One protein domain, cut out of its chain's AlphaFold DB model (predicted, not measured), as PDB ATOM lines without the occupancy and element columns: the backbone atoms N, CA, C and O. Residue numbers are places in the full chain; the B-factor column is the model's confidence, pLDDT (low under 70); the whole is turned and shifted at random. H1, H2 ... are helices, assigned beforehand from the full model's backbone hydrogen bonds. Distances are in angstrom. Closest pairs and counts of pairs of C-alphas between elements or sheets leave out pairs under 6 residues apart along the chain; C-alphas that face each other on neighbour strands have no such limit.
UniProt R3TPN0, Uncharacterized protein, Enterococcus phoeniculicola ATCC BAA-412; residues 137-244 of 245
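What this domain is: This is residues 137 to 244 of the 245 residues of an uncharacterized protein of Enterococcus phoeniculicola ATCC BAA-412 (UniProt R3TPN0). Six helices zigzag along a rod: H1 and H2 pack at one end on H3, H4 packs farther along H3, and H5 runs past H3 to the other end, where H6 folds back along it. H1 to H5 form an up-and-down bundle, each running against the one before. The 108 printed residues, all helix in class, are loose, with radius of gyration of the C-alphas 17.4 A and spans of 62 by 24 by 18 A.

How they stand to each other: H1, residues 138 to 151, and H2, 154 to 164, form a hairpin; their closest C-alphas, Val 145 and Ala 157, are 4.8 A apart. The hub H3, 167 to 186, and H4, 190 to 199, form another, with C-alphas 181 and 193 closest at 4.7 A. H5, 203 to 228, touches H3 with residues 205 to 216 alone, closest C-alphas 209 and 178 at 6.5 A. H5 touches H6, 232 to 242, with residues 216 to 227 alone, closest C-alphas 223 and 235 at 5.0 A. Every O i to N i+4 pair is within hydrogen-bond range except in H4, 4 of 6.

Where its parts are: H1 begins at C-alpha 138 (219.227, 185.886, 116.507); H6 ends at C-alpha 242 (193.738, 172.720, 145.512). H5 measures 37.4 A, H3 28.6 A.

The domain as a whole: The printed part has no cut, and its five links are tight. The pLDDT is under 70 at residues 185 to 188 and 243 to 244.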
ATOM      1  N   SER A 137     218.128 189.549 113.590       75.38
ATOM      2  CA  SER A 137     219.269 188.944 114.242       75.38
ATOM      3  C   SER A 137     218.757 187.929 115.257       75.38
ATOM      4  O   SER A 137     217.674 188.073 115.833       75.38
ATOM      5  N   GLU A 138     219.550 186.896 115.502       74.06
ATOM      6  CA  GLU A 138     219.227 185.886 116.507       74.06
ATOM      7  C   GLU A 138     218.873 186.539 117.856       74.06
ATOM      8  O   GLU A 138     217.889 186.173 118.491       74.06
ATOM      9  N   SER A 139     219.578 187.614 118.228       75.50
ATOM     10  CA  SER A 139     219.292 188.420 119.418       75.50
ATOM     11  C   SER A 139     217.926 189.111 119.418       75.50
ATOM     12  O   SER A 139     217.297 189.217 120.472       75.50
ATOM     13  N   GLU A 140     217.446 189.587 118.271       73.81
ATOM     14  CA  GLU A 140     216.131 190.229 118.173       73.81
ATOM     15  C   GLU A 140     215.009 189.196 118.256       73.81
ATOM     16  O   GLU A 140     214.032 189.418 118.969       73.81
ATOM     17  N   LEU A 141     215.182 188.034 117.618       74.38
ATOM     18  CA  LEU A 141     214.249 186.911 117.741       74.38
ATOM     19  C   LEU A 141     214.202 186.373 119.176       74.38
ATOM     20  O   LEU A 141     213.121 186.105 119.697       74.38
ATOM     21  N   LEU A 142     215.354 186.278 119.847       79.31
ATOM     22  CA  LEU A 142     215.436 185.916 121.262       79.31
ATOM     23  C   LEU A 142     214.692 186.924 122.143       79.31
ATOM     24  O   LEU A 142     213.945 186.539 123.046       79.31
ATOM     25  N   SER A 143     214.868 188.223 121.887       77.06
ATOM     26  CA  SER A 143     214.140 189.272 122.606       77.06
ATOM     27  C   SER A 143     212.631 189.155 122.383       77.06
ATOM     28  O   SER A 143     211.856 189.219 123.339       77.06
ATOM     29  N   LEU A 144     212.216 188.926 121.136       76.44
ATOM     30  CA  LEU A 144     210.818 188.825 120.742       76.44
ATOM     31  C   LEU A 144     210.128 187.600 121.358       76.44
ATOM     32  O   LEU A 144     209.048 187.744 121.928       76.44
ATOM     33  N   VAL A 145     210.770 186.426 121.351       80.94
ATOM     34  CA  VAL A 145     210.230 185.233 122.028       80.94
ATOM     35  C   VAL A 145     210.017 185.494 123.509       80.94
ATOM     36  O   VAL A 145     208.952 185.195 124.039       80.94
ATOM     37  N   ASN A 146     211.007 186.072 124.187       78.00
ATOM     38  CA  ASN A 146     210.886 186.334 125.616       78.00
ATOM     39  C   ASN A 146     209.761 187.338 125.918       78.00
ATOM     40  O   ASN A 146     209.051 187.172 126.909       78.00
ATOM     41  N   LYS A 147     209.545 188.342 125.056       75.44
ATOM     42  CA  LYS A 147     208.386 189.242 125.164       75.44
ATOM     43  C   LYS A 147     207.068 188.475 125.044       75.44
ATOM     44  O   LYS A 147     206.208 188.653 125.902       75.44
ATOM     45  N   TYR A 148     206.935 187.584 124.063       77.88
ATOM     46  CA  TYR A 148     205.728 186.771 123.893       77.88
ATOM     47  C   TYR A 148     205.487 185.795 125.048       77.88
ATOM     48  O   TYR A 148     204.360 185.688 125.534       77.88
ATOM     49  N   ILE A 149     206.541 185.158 125.569       75.19
ATOM     50  CA  ILE A 149     206.457 184.319 126.772       75.19
ATOM     51  C   ILE A 149     205.921 185.135 127.955       75.19
ATOM     52  O   ILE A 149     204.977 184.708 128.620       75.19
ATOM     53  N   ASN A 150     206.479 186.325 128.189       74.69
ATOM     54  CA  ASN A 150     206.067 187.198 129.290       74.69
ATOM     55  C   ASN A 150     204.637 187.735 129.122       74.69
ATOM     56  O   ASN A 150     203.933 187.911 130.113       74.69
ATOM     57  N   ALA A 151     204.191 187.952 127.882       72.62
ATOM     58  CA  ALA A 151     202.821 188.344 127.557       72.62
ATOM     59  C   ALA A 151     201.818 187.171 127.609       72.62
ATOM     60  O   ALA A 151     200.611 187.379 127.501       72.62
ATOM     61  N   GLY A 152     202.286 185.926 127.772       74.62
ATOM     62  CA  GLY A 152     201.439 184.728 127.765       74.62
ATOM     63  C   GLY A 152     200.969 184.286 126.370       74.62
ATOM     64  O   GLY A 152     200.112 183.395 126.269       74.62
ATOM     65  N   GLN A 153     201.552 184.875 125.322       76.88
ATOM     66  CA  GLN A 153     201.377 184.561 123.901       76.88
ATOM     67  C   GLN A 153     202.255 183.356 123.529       76.88
ATOM     68  O   GLN A 153     203.305 183.463 122.897       76.88
ATOM     69  N   LEU A 154     201.884 182.187 124.061       81.81
ATOM     70  CA  LEU A 154     202.730 180.989 124.008       81.81
ATOM     71  C   LEU A 154     202.778 180.334 122.623       81.81
ATOM     72  O   LEU A 154     203.761 179.659 122.322       81.81
ATOM     73  N   ASP A 155     201.751 180.522 121.796       77.56
ATOM     74  CA  ASP A 155     201.701 179.949 120.449       77.56
ATOM     75  C   ASP A 155     202.678 180.706 119.528       77.56
ATOM     76  O   ASP A 155     203.497 180.097 118.837       77.56
ATOM     77  N   GLU A 156     202.702 182.038 119.629       74.81
ATOM     78  CA  GLU A 156     203.634 182.912 118.919       74.81
ATOM     79  C   GLU A 156     205.084 182.697 119.378       74.81
ATOM     80  O   GLU A 156     206.010 182.622 118.565       74.81
ATOM     81  N   ALA A 157     205.288 182.533 120.689       77.88
ATOM     82  CA  ALA A 157     206.590 182.189 121.249       77.88
ATOM     83  C   ALA A 157     207.084 180.807 120.784       77.88
ATOM     84  O   ALA A 157     208.269 180.654 120.480       77.88
ATOM     85  N   ALA A 158     206.195 179.808 120.701       77.44
ATOM     86  CA  ALA A 158     206.531 178.457 120.248       77.44
ATOM     87  C   ALA A 158     206.988 178.423 118.799       77.44
ATOM     88  O   ALA A 158     207.952 177.736 118.462       77.44
ATOM     89  N   PHE A 159     206.346 179.213 117.953       73.69
ATOM     90  CA  PHE A 159     206.738 179.318 116.564       73.69
ATOM     91  C   PHE A 159     208.154 179.884 116.396       73.69
ATOM     92  O   PHE A 159     209.001 179.258 115.755       73.69
ATOM     93  N   ILE A 160     208.457 181.030 117.016       73.06
ATOM     94  CA  ILE A 160     209.795 181.625 116.888       73.06
ATOM     95  C   ILE A 160     210.845 180.743 117.590       73.06
ATOM     96  O   ILE A 160     211.962 180.599 117.093       73.06
ATOM     97  N   SER A 161     210.484 180.075 118.691       80.56
ATOM     98  CA  SER A 161     211.343 179.080 119.345       80.56
ATOM     99  C   SER A 161     211.695 177.909 118.415       80.56
ATOM    100  O   SER A 161     212.865 177.530 118.344       80.56
ATOM    101  N   ASN A 162     210.736 177.390 117.638       77.06
ATOM    102  CA  ASN A 162     210.975 176.337 116.642       77.06
ATOM    103  C   ASN A 162     211.921 176.782 115.519       77.06
ATOM    104  O   ASN A 162     212.684 175.963 114.998       77.06
ATOM    105  N   TYR A 163     211.882 178.066 115.152       76.19
ATOM    106  CA  TYR A 163     212.802 178.642 114.175       76.19
ATOM    107  C   TYR A 163     214.223 178.788 114.740       76.19
ATOM    108  O   TYR A 163     215.185 178.371 114.096       76.19
ATOM    109  N   LEU A 164     214.353 179.322 115.961       78.06
ATOM    110  CA  LEU A 164     215.641 179.521 116.634       78.06
ATOM    111  C   LEU A 164     216.331 178.209 117.017       78.06
ATOM    112  O   LEU A 164     217.555 178.129 116.983       78.06
ATOM    113  N   LYS A 165     215.557 177.184 117.404       80.69
ATOM    114  CA  LYS A 165     216.055 175.906 117.953       80.69
ATOM    115  C   LYS A 165     217.018 176.077 119.138       80.69
ATOM    116  O   LYS A 165     217.811 175.183 119.427       80.69
ATOM    117  N   ASP A 166     216.934 177.211 119.830       85.19
ATOM    118  CA  ASP A 166     217.740 177.515 121.007       85.19
ATOM    119  C   ASP A 166     217.180 176.777 122.232       85.19
ATOM    120  O   ASP A 166     216.005 176.912 122.583       85.19
ATOM    121  N   SER A 167     218.026 175.989 122.901       84.38
ATOM    122  CA  SER A 167     217.613 175.159 124.036       84.38
ATOM    123  C   SER A 167     217.140 175.974 125.238       84.38
ATOM    124  O   SER A 167     216.218 175.548 125.927       84.38
ATOM    125  N   SER A 168     217.730 177.147 125.487       85.75
ATOM    126  CA  SER A 168     217.340 178.003 126.613       85.75
ATOM    127  C   SER A 168     215.956 178.618 126.400       85.75
ATOM    128  O   SER A 168     215.154 178.709 127.329       85.75
ATOM    129  N   VAL A 169     215.633 178.967 125.153       85.25
ATOM    130  CA  VAL A 169     214.308 179.460 124.767       85.25
ATOM    131  C   VAL A 169     213.257 178.370 124.901       85.25
ATOM    132  O   VAL A 169     212.189 178.624 125.454       85.25
ATOM    133  N   ILE A 170     213.564 177.162 124.419       85.00
ATOM    134  CA  ILE A 170     212.671 176.003 124.537       85.00
ATOM    135  C   ILE A 170     212.392 175.715 126.019       85.00
ATOM    136  O   ILE A 170     211.236 175.565 126.408       85.00
ATOM    137  N   GLU A 171     213.421 175.721 126.872       86.00
ATOM    138  CA  GLU A 171     213.252 175.540 128.317       86.00
ATOM    139  C   GLU A 171     212.365 176.619 128.956       86.00
ATOM    140  O   GLU A 171     211.499 176.292 129.772       86.00
ATOM    141  N   ASN A 172     212.546 177.890 128.584       86.00
ATOM    142  CA  ASN A 172     211.734 178.999 129.093       86.00
ATOM    143  C   ASN A 172     210.271 178.898 128.643       86.00
ATOM    144  O   ASN A 172     209.350 179.118 129.436       86.00
ATOM    145  N   LEU A 173     210.051 178.540 127.380       88.19
ATOM    146  CA  LEU A 173     208.727 178.341 126.812       88.19
ATOM    147  C   LEU A 173     207.998 177.177 127.496       88.19
ATOM    148  O   LEU A 173     206.835 177.310 127.878       88.19
ATOM    149  N   GLU A 174     208.676 176.051 127.709       86.69
ATOM    150  CA  GLU A 174     208.092 174.905 128.405       86.69
ATOM    151  C   GLU A 174     207.810 175.194 129.884       86.69
ATOM    152  O   GLU A 174     206.777 174.767 130.410       86.69
ATOM    153  N   ALA A 175     208.655 175.987 130.553       84.62
ATOM    154  CA  ALA A 175     208.363 176.486 131.895       84.62
ATOM    155  C   ALA A 175     207.084 177.343 131.917       84.62
ATOM    156  O   ALA A 175     206.258 177.207 132.827       84.62
ATOM    157  N   ALA A 176     206.890 178.193 130.906       86.06
ATOM    158  CA  ALA A 176     205.689 179.008 130.766       86.06
ATOM    159  C   ALA A 176     204.436 178.154 130.496       86.06
ATOM    160  O   ALA A 176     203.404 178.367 131.142       86.06
ATOM    161  N   TYR A 177     204.535 177.133 129.637       85.19
ATOM    162  CA  TYR A 177     203.469 176.146 129.438       85.19
ATOM    163  C   TYR A 177     203.123 175.408 130.732       85.19
ATOM    164  O   TYR A 177     201.946 175.307 131.076       85.19
ATOM    165  N   LEU A 178     204.120 174.946 131.492       82.62
ATOM    166  CA  LEU A 178     203.889 174.281 132.774       82.62
ATOM    167  C   LEU A 178     203.152 175.201 133.760       82.62
ATOM    168  O   LEU A 178     202.209 174.761 134.418       82.62
ATOM    169  N   ASN A 179     203.541 176.474 133.849       82.81
ATOM    170  CA  ASN A 179     202.866 177.445 134.711       82.81
ATOM    171  C   ASN A 179     201.412 177.682 134.280       82.81
ATOM    172  O   ASN A 179     200.516 177.678 135.125       82.81
ATOM    173  N   LYS A 180     201.146 177.815 132.975       82.19
ATOM    174  CA  LYS A 180     199.777 177.967 132.456       82.19
ATOM    175  C   LYS A 180     198.931 176.718 132.718       82.19
ATOM    176  O   LYS A 180     197.795 176.838 133.173       82.19
ATOM    177  N   CYS A 181     199.501 175.526 132.544       78.00
ATOM    178  CA  CYS A 181     198.870 174.259 132.909       78.00
ATOM    179  C   CYS A 181     198.502 174.198 134.398       78.00
ATOM    180  O   CYS A 181     197.384 173.810 134.725       78.00
ATOM    181  N   LYS A 182     199.394 174.620 135.305       76.69
ATOM    182  CA  LYS A 182     199.090 174.686 136.747       76.69
ATOM    183  C   LYS A 182     197.911 175.612 137.041       76.69
ATOM    184  O   LYS A 182     196.988 175.202 137.735       76.69
ATOM    185  N   LEU A 183     197.887 176.809 136.452       77.62
ATOM    186  CA  LEU A 183     196.773 177.754 136.609       77.62
ATOM    187  C   LEU A 183     195.441 177.176 136.104       77.62
ATOM    188  O   LEU A 183     194.402 177.368 136.733       77.62
ATOM    189  N   LEU A 184     195.453 176.456 134.979       73.56
ATOM    190  CA  LEU A 184     194.264 175.767 134.464       73.56
ATOM    191  C   LEU A 184     193.795 174.672 135.428       73.56
ATOM    192  O   LEU A 184     192.601 174.562 135.706       73.56
ATOM    193  N   LEU A 185     194.728 173.904 135.992       66.94
ATOM    194  CA  LEU A 185     194.407 172.862 136.958       66.94
ATOM    195  C   LEU A 185     193.864 173.432 138.286       66.94
ATOM    196  O   LEU A 185     192.877 172.901 138.793       66.94
ATOM    197  N   GLN A 186     194.410 174.545 138.798       65.38
ATOM    198  CA  GLN A 186     193.850 175.286 139.949       65.38
ATOM    199  C   GLN A 186     192.392 175.701 139.717       65.38
ATOM    200  O   GLN A 186     191.572 175.685 140.633       65.38
ATOM    201  N   ARG A 187     192.060 176.070 138.474       68.75
ATOM    202  CA  ARG A 187     190.708 176.467 138.051       68.75
ATOM    203  C   ARG A 187     189.786 175.277 137.768       68.75
ATOM    204  O   ARG A 187     188.624 175.480 137.431       68.75
ATOM    205  N   GLY A 188     190.280 174.044 137.893       64.62
ATOM    206  CA  GLY A 188     189.525 172.825 137.597       64.62
ATOM    207  C   GLY A 188     189.373 172.519 136.102       64.62
ATOM    208  O   GLY A 188     188.630 171.607 135.743       64.62
ATOM    209  N   LEU A 189     190.086 173.228 135.223       70.81
ATOM    210  CA  LEU A 189     190.044 173.054 133.767       70.81
ATOM    211  C   LEU A 189     191.020 171.949 133.321       70.81
ATOM    212  O   LEU A 189     191.992 172.188 132.603       70.81
ATOM    213  N   ILE A 190     190.770 170.718 133.774       73.56
ATOM    214  CA  ILE A 190     191.684 169.576 133.590       73.56
ATOM    215  C   ILE A 190     191.914 169.248 132.109       73.56
ATOM    216  O   ILE A 190     193.050 169.026 131.694       73.56
ATOM    217  N   GLU A 191     190.855 169.219 131.300       73.44
ATOM    218  CA  GLU A 191     190.971 168.851 129.884       73.44
ATOM    219  C   GLU A 191     191.712 169.917 129.064       73.44
ATOM    220  O   GLU A 191     192.479 169.584 128.159       73.44
ATOM    221  N   GLU A 192     191.573 171.194 129.427       72.00
ATOM    222  CA  GLU A 192     192.352 172.279 128.824       72.00
ATOM    223  C   GLU A 192     193.831 172.182 129.210       72.00
ATOM    224  O   GLU A 192     194.697 172.291 128.341       72.00
ATOM    225  N   ALA A 193     194.125 171.880 130.479       72.38
ATOM    226  CA  ALA A 193     195.491 171.646 130.938       72.38
ATOM    227  C   ALA A 193     196.143 170.449 130.224       72.38
ATOM    228  O   ALA A 193     197.281 170.552 129.771       72.38
ATOM    229  N   LYS A 194     195.420 169.334 130.044       74.31
ATOM    230  CA  LYS A 194     195.895 168.163 129.278       74.31
ATOM    231  C   LYS A 194     196.102 168.464 127.796       74.31
ATOM    232  O   LYS A 194     196.987 167.892 127.164       74.31
ATOM    233  N   LYS A 195     195.259 169.311 127.199       79.50
ATOM    234  CA  LYS A 195     195.437 169.726 125.804       79.50
ATOM    235  C   LYS A 195     196.707 170.561 125.661       79.50
ATOM    236  O   LYS A 195     197.479 170.312 124.742       79.50
ATOM    237  N   MET A 196     196.926 171.497 126.582       79.62
ATOM    238  CA  MET A 196     198.082 172.391 126.585       79.62
ATOM    239  C   MET A 196     199.395 171.673 126.921       79.62
ATOM    240  O   MET A 196     200.428 171.990 126.340       79.62
ATOM    241  N   SER A 197     199.369 170.646 127.777       80.62
ATOM    242  CA  SER A 197     200.567 169.874 128.134       80.62
ATOM    243  C   SER A 197     201.188 169.109 126.962       80.62
ATOM    244  O   SER A 197     202.329 168.680 127.064       80.62
ATOM    245  N   LYS A 198     200.465 168.934 125.848       82.19
ATOM    246  CA  LYS A 198     201.006 168.318 124.625       82.19
ATOM    247  C   LYS A 198     202.115 169.151 123.980       82.19
ATOM    248  O   LYS A 198     202.890 168.597 123.210       82.19
ATOM    249  N   ASN A 199     202.195 170.437 124.318       80.12
ATOM    250  CA  ASN A 199     203.236 171.345 123.842       80.12
ATOM    251  C   ASN A 199     204.518 171.271 124.697       80.12
ATOM    252  O   ASN A 199     205.487 171.952 124.387       80.12
ATOM    253  N   ILE A 200     204.532 170.463 125.768       83.00
ATOM    254  CA  ILE A 200     205.700 170.233 126.627       83.00
ATOM    255  C   ILE A 200     206.390 168.945 126.170       83.00
ATOM    256  O   ILE A 200     205.825 167.854 126.280       83.00
ATOM    257  N   THR A 201     207.616 169.063 125.669       78.88
ATOM    258  CA  THR A 201     208.378 167.960 125.074       78.88
ATOM    259  C   THR A 201     209.552 167.503 125.931       78.88
ATOM    260  O   THR A 201     209.894 166.316 125.889       78.88
ATOM    261  N   LEU A 202     210.143 168.374 126.757       76.69
ATOM    262  CA  LEU A 202     211.231 167.980 127.647       76.69
ATOM    263  C   LEU A 202     210.695 167.107 128.786       76.69
ATOM    264  O   LEU A 202     209.703 167.409 129.464       76.69
ATOM    265  N   SER A 203     211.398 165.999 129.018       74.62
ATOM    266  CA  SER A 203     211.011 164.976 129.992       74.62
ATOM    267  C   SER A 203     210.851 165.537 131.405       74.62
ATOM    268  O   SER A 203     209.901 165.181 132.098       74.62
ATOM    269  N   ASN A 204     211.717 166.469 131.812       77.25
ATOM    270  CA  ASN A 204     211.686 167.083 133.139       77.25
ATOM    271  C   ASN A 204     210.400 167.895 133.401       77.25
ATOM    272  O   ASN A 204     209.864 167.864 134.509       77.25
ATOM    273  N   TYR A 205     209.892 168.627 132.409       75.62
ATOM    274  CA  TYR A 205     208.666 169.411 132.529       75.62
ATOM    275  C   TYR A 205     207.431 168.521 132.430       75.62
ATOM    276  O   TYR A 205     206.474 168.730 133.177       75.62
ATOM    277  N   ASN A 206     207.474 167.486 131.589       73.62
ATOM    278  CA  ASN A 206     206.409 166.491 131.511       73.62
ATOM    279  C   ASN A 206     206.256 165.727 132.840       73.62
ATOM    280  O   ASN A 206     205.156 165.636 133.379       73.62
ATOM    281  N   GLU A 207     207.356 165.282 133.455       73.75
ATOM    282  CA  GLU A 207     207.338 164.661 134.788       73.75
ATOM    283  C   GLU A 207     206.752 165.594 135.856       73.75
ATOM    284  O   GLU A 207     205.885 165.179 136.633       73.75
ATOM    285  N   LYS A 208     207.162 166.872 135.868       74.38
ATOM    286  CA  LYS A 208     206.592 167.893 136.763       74.38
ATOM    287  C   LYS A 208     205.090 168.075 136.537       74.38
ATOM    288  O   LYS A 208     204.342 168.174 137.507       74.38
ATOM    289  N   PHE A 209     204.637 168.100 135.284       77.94
ATOM    290  CA  PHE A 209     203.216 168.196 134.950       77.94
ATOM    291  C   PHE A 209     202.434 166.963 135.421       77.94
ATOM    292  O   PHE A 209     201.409 167.111 136.083       77.94
ATOM    293  N   VAL A 210     202.932 165.752 135.147       75.12
ATOM    294  CA  VAL A 210     202.313 164.491 135.590       75.12
ATOM    295  C   VAL A 210     202.208 164.434 137.114       75.12
ATOM    296  O   VAL A 210     201.193 163.974 137.635       75.12
ATOM    297  N   HIS A 211     203.219 164.918 137.839       74.56
ATOM    298  CA  HIS A 211     203.155 165.032 139.296       74.56
ATOM    299  C   HIS A 211     202.047 166.000 139.738       74.56
ATOM    300  O   HIS A 211     201.205 165.618 140.546       74.56
ATOM    301  N   CYS A 212     201.980 167.209 139.163       74.94
ATOM    302  CA  CYS A 212     200.917 168.174 139.469       74.94
ATOM    303  C   CYS A 212     199.514 167.627 139.164       74.94
ATOM    304  O   CYS A 212     198.588 167.840 139.944       74.94
ATOM    305  N   LEU A 213     199.351 166.905 138.053       74.50
ATOM    306  CA  LEU A 213     198.085 166.269 137.693       74.50
ATOM    307  C   LEU A 213     197.674 165.227 138.746       74.50
ATOM    308  O   LEU A 213     196.547 165.267 139.235       74.50
ATOM    309  N   LYS A 214     198.602 164.346 139.147       74.19
ATOM    310  CA  LYS A 214     198.369 163.333 140.190       74.19
ATOM    311  C   LYS A 214     198.025 163.956 141.540       74.19
ATOM    312  O   LYS A 214     197.115 163.472 142.210       74.19
ATOM    313  N   ASP A 215     198.716 165.027 141.931       75.38
ATOM    314  CA  ASP A 215     198.429 165.748 143.175       75.38
ATOM    315  C   ASP A 215     197.001 166.300 143.172       75.38
ATOM    316  O   ASP A 215     196.285 166.196 144.167       75.38
ATOM    317  N   ILE A 216     196.558 166.848 142.040       74.62
ATOM    318  CA  ILE A 216     195.227 167.441 141.911       74.62
ATOM    319  C   ILE A 216     194.135 166.376 141.872       74.62
ATOM    320  O   ILE A 216     193.145 166.518 142.590       74.62
ATOM    321  N   GLU A 217     194.320 165.282 141.132       74.75
ATOM    322  CA  GLU A 217     193.399 164.136 141.152       74.75
ATOM    323  C   GLU A 217     193.272 163.549 142.568       74.75
ATOM    324  O   GLU A 217     192.165 163.289 143.049       74.75
ATOM    325  N   LEU A 218     194.392 163.413 143.284       74.44
ATOM    326  CA  LEU A 218     194.415 162.936 144.665       74.44
ATOM    327  C   LEU A 218     193.676 163.894 145.610       74.44
ATOM    328  O   LEU A 218     192.882 163.457 146.446       74.44
ATOM    329  N   ILE A 219     193.897 165.203 145.477       78.25
ATOM    330  CA  ILE A 219     193.203 166.210 146.284       78.25
ATOM    331  C   ILE A 219     191.704 166.209 145.985       78.25
ATOM    332  O   ILE A 219     190.910 166.280 146.922       78.25
ATOM    333  N   GLN A 220     191.298 166.060 144.722       79.69
ATOM    334  CA  GLN A 220     189.889 165.915 144.351       79.69
ATOM    335  C   GLN A 220     189.256 164.664 144.976       79.69
ATOM    336  O   GLN A 220     188.145 164.751 145.500       79.69
ATOM    337  N   CYS A 221     189.975 163.535 145.020       73.94
ATOM    338  CA  CYS A 221     189.525 162.333 145.726       73.94
ATOM    339  C   CYS A 221     189.301 162.599 147.222       73.94
ATOM    340  O   CYS A 221     188.276 162.197 147.773       73.94
ATOM    341  N   PHE A 222     190.215 163.318 147.884       72.56
ATOM    342  CA  PHE A 222     190.046 163.689 149.293       72.56
ATOM    343  C   PHE A 222     188.874 164.647 149.513       72.56
ATOM    344  O   PHE A 222     188.131 164.480 150.481       72.56
ATOM    345  N   VAL A 223     188.672 165.623 148.623       79.75
ATOM    346  CA  VAL A 223     187.506 166.516 148.677       79.75
ATOM    347  C   VAL A 223     186.214 165.703 148.581       79.75
ATOM    348  O   VAL A 223     185.345 165.858 149.436       79.75
ATOM    349  N   ALA A 224     186.109 164.791 147.612       74.81
ATOM    350  CA  ALA A 224     184.939 163.928 147.455       74.81
ATOM    351  C   ALA A 224     184.717 163.007 148.670       74.81
ATOM    352  O   ALA A 224     183.591 162.874 149.146       74.81
ATOM    353  N   TYR A 225     185.785 162.420 149.215       74.06
ATOM    354  CA  TYR A 225     185.727 161.559 150.398       74.06
ATOM    355  C   TYR A 225     185.205 162.300 151.637       74.06
ATOM    356  O   TYR A 225     184.277 161.833 152.297       74.06
ATOM    357  N   TYR A 226     185.754 163.478 151.952       78.06
ATOM    358  CA  TYR A 226     185.304 164.244 153.119       78.06
ATOM    359  C   TYR A 226     183.916 164.850 152.934       78.06
ATOM    360  O   TYR A 226     183.181 164.961 153.916       78.06
ATOM    361  N   HIS A 227     183.534 165.157 151.695       85.00
ATOM    362  CA  HIS A 227     182.169 165.535 151.365       85.00
ATOM    363  C   HIS A 227     181.177 164.407 151.690       85.00
ATOM    364  O   HIS A 227     180.190 164.634 152.384       85.00
ATOM    365  N   GLN A 228     181.476 163.169 151.275       75.25
ATOM    366  CA  GLN A 228     180.644 161.992 151.574       75.25
ATOM    367  C   GLN A 228     180.549 161.684 153.075       75.25
ATOM    368  O   GLN A 228     179.516 161.207 153.538       75.25
ATOM    369  N   LEU A 229     181.600 161.978 153.845       83.06
ATOM    370  CA  LEU A 229     181.598 161.841 155.305       83.06
ATOM    371  C   LEU A 229     180.889 162.992 156.043       83.06
ATOM    372  O   LEU A 229     180.719 162.909 157.258       83.06
ATOM    373  N   GLY A 230     180.521 164.077 155.351       84.75
ATOM    374  CA  GLY A 230     179.982 165.294 155.968       84.75
ATOM    375  C   GLY A 230     181.010 166.120 156.760       84.75
ATOM    376  O   GLY A 230     180.629 167.013 157.517       84.75
ATOM    377  N   ASP A 231     182.315 165.859 156.606       84.38
ATOM    378  CA  ASP A 231     183.396 166.585 157.296       84.38
ATOM    379  C   ASP A 231     183.784 167.850 156.508       84.38
ATOM    380  O   ASP A 231     184.837 167.939 155.868       84.38
ATOM    381  N   LEU A 232     182.912 168.862 156.578       88.06
ATOM    382  CA  LEU A 232     183.063 170.139 155.864       88.06
ATOM    383  C   LEU A 232     184.361 170.884 156.221       88.06
ATOM    384  O   LEU A 232     184.899 171.642 155.408       88.06
ATOM    385  N   LYS A 233     184.890 170.684 157.438       89.56
ATOM    386  CA  LYS A 233     186.135 171.323 157.881       89.56
ATOM    387  C   LYS A 233     187.324 170.756 157.116       89.56
ATOM    388  O   LYS A 233     188.141 171.531 156.615       89.56
ATOM    389  N   LYS A 234     187.424 169.428 156.998       75.56
ATOM    390  CA  LYS A 234     188.490 168.793 156.211       75.56
ATOM    391  C   LYS A 234     188.290 168.988 154.718       75.56
ATOM    392  O   LYS A 234     189.266 169.288 154.038       75.56
ATOM    393  N   GLU A 235     187.055 168.927 154.224       81.81
ATOM    394  CA  GLU A 235     186.737 169.257 152.832       81.81
ATOM    395  C   GLU A 235     187.279 170.649 152.457       81.81
ATOM    396  O   GLU A 235     187.986 170.791 151.459       81.81
ATOM    397  N   LYS A 236     187.048 171.666 153.302       83.81
ATOM    398  CA  LYS A 236     187.568 173.029 153.094       83.81
ATOM    399  C   LYS A 236     189.099 173.096 153.106       83.81
ATOM    400  O   LYS A 236     189.674 173.822 152.302       83.81
ATOM    401  N   ILE A 237     189.771 172.345 153.983       84.44
ATOM    402  CA  ILE A 237     191.246 172.286 154.021       84.44
ATOM    403  C   ILE A 237     191.795 171.736 152.700       84.44
ATOM    404  O   ILE A 237     192.732 172.302 152.144       84.44
ATOM    405  N   TRP A 238     191.204 170.659 152.181       80.81
ATOM    406  CA  TRP A 238     191.641 170.049 150.924       80.81
ATOM    407  C   TRP A 238     191.274 170.896 149.702       80.81
ATOM    408  O   TRP A 238     192.110 171.056 148.816       80.81
ATOM    409  N   LYS A 239     190.108 171.556 149.700       78.44
ATOM    410  CA  LYS A 239     189.763 172.582 148.699       78.44
ATOM    411  C   LYS A 239     190.764 173.741 148.694       78.44
ATOM    412  O   LYS A 239     191.198 174.164 147.633       78.44
ATOM    413  N   ASN A 240     191.197 174.209 149.864       78.19
ATOM    414  CA  ASN A 240     192.214 175.259 149.959       78.19
ATOM    415  C   ASN A 240     193.591 174.791 149.476       78.19
ATOM    416  O   ASN A 240     194.335 175.587 148.916       78.19
ATOM    417  N   LYS A 241     193.948 173.515 149.670       75.38
ATOM    418  CA  LYS A 241     195.173 172.957 149.080       75.38
ATOM    419  C   LYS A 241     195.111 172.950 147.553       75.38
ATOM    420  O   LYS A 241     196.111 173.278 146.936       75.38
ATOM    421  N   LEU A 242     193.948 172.655 146.964       73.19
ATOM    422  CA  LEU A 242     193.738 172.720 145.512       73.19
ATOM    423  C   LEU A 242     193.948 174.138 144.951       73.19
ATOM    424  O   LEU A 242     194.488 174.291 143.865       73.19
ATOM    425  N   LEU A 243     193.565 175.170 145.711       68.00
ATOM    426  CA  LEU A 243     193.762 176.579 145.343       68.00
ATOM    427  C   LEU A 243     195.221 177.059 145.468       68.00
ATOM    428  O   LEU A 243     195.542 178.127 144.960       68.00
ATOM    429  N   ASN A 244     196.083 176.301 146.153       68.00
ATOM    430  CA  ASN A 244     197.458 176.691 146.489       68.00
ATOM    431  C   ASN A 244     198.540 175.855 145.768       68.00
ATOM    432  O   ASN A 244     199.715 175.987 146.113       68.00
TER     433      ASN A 244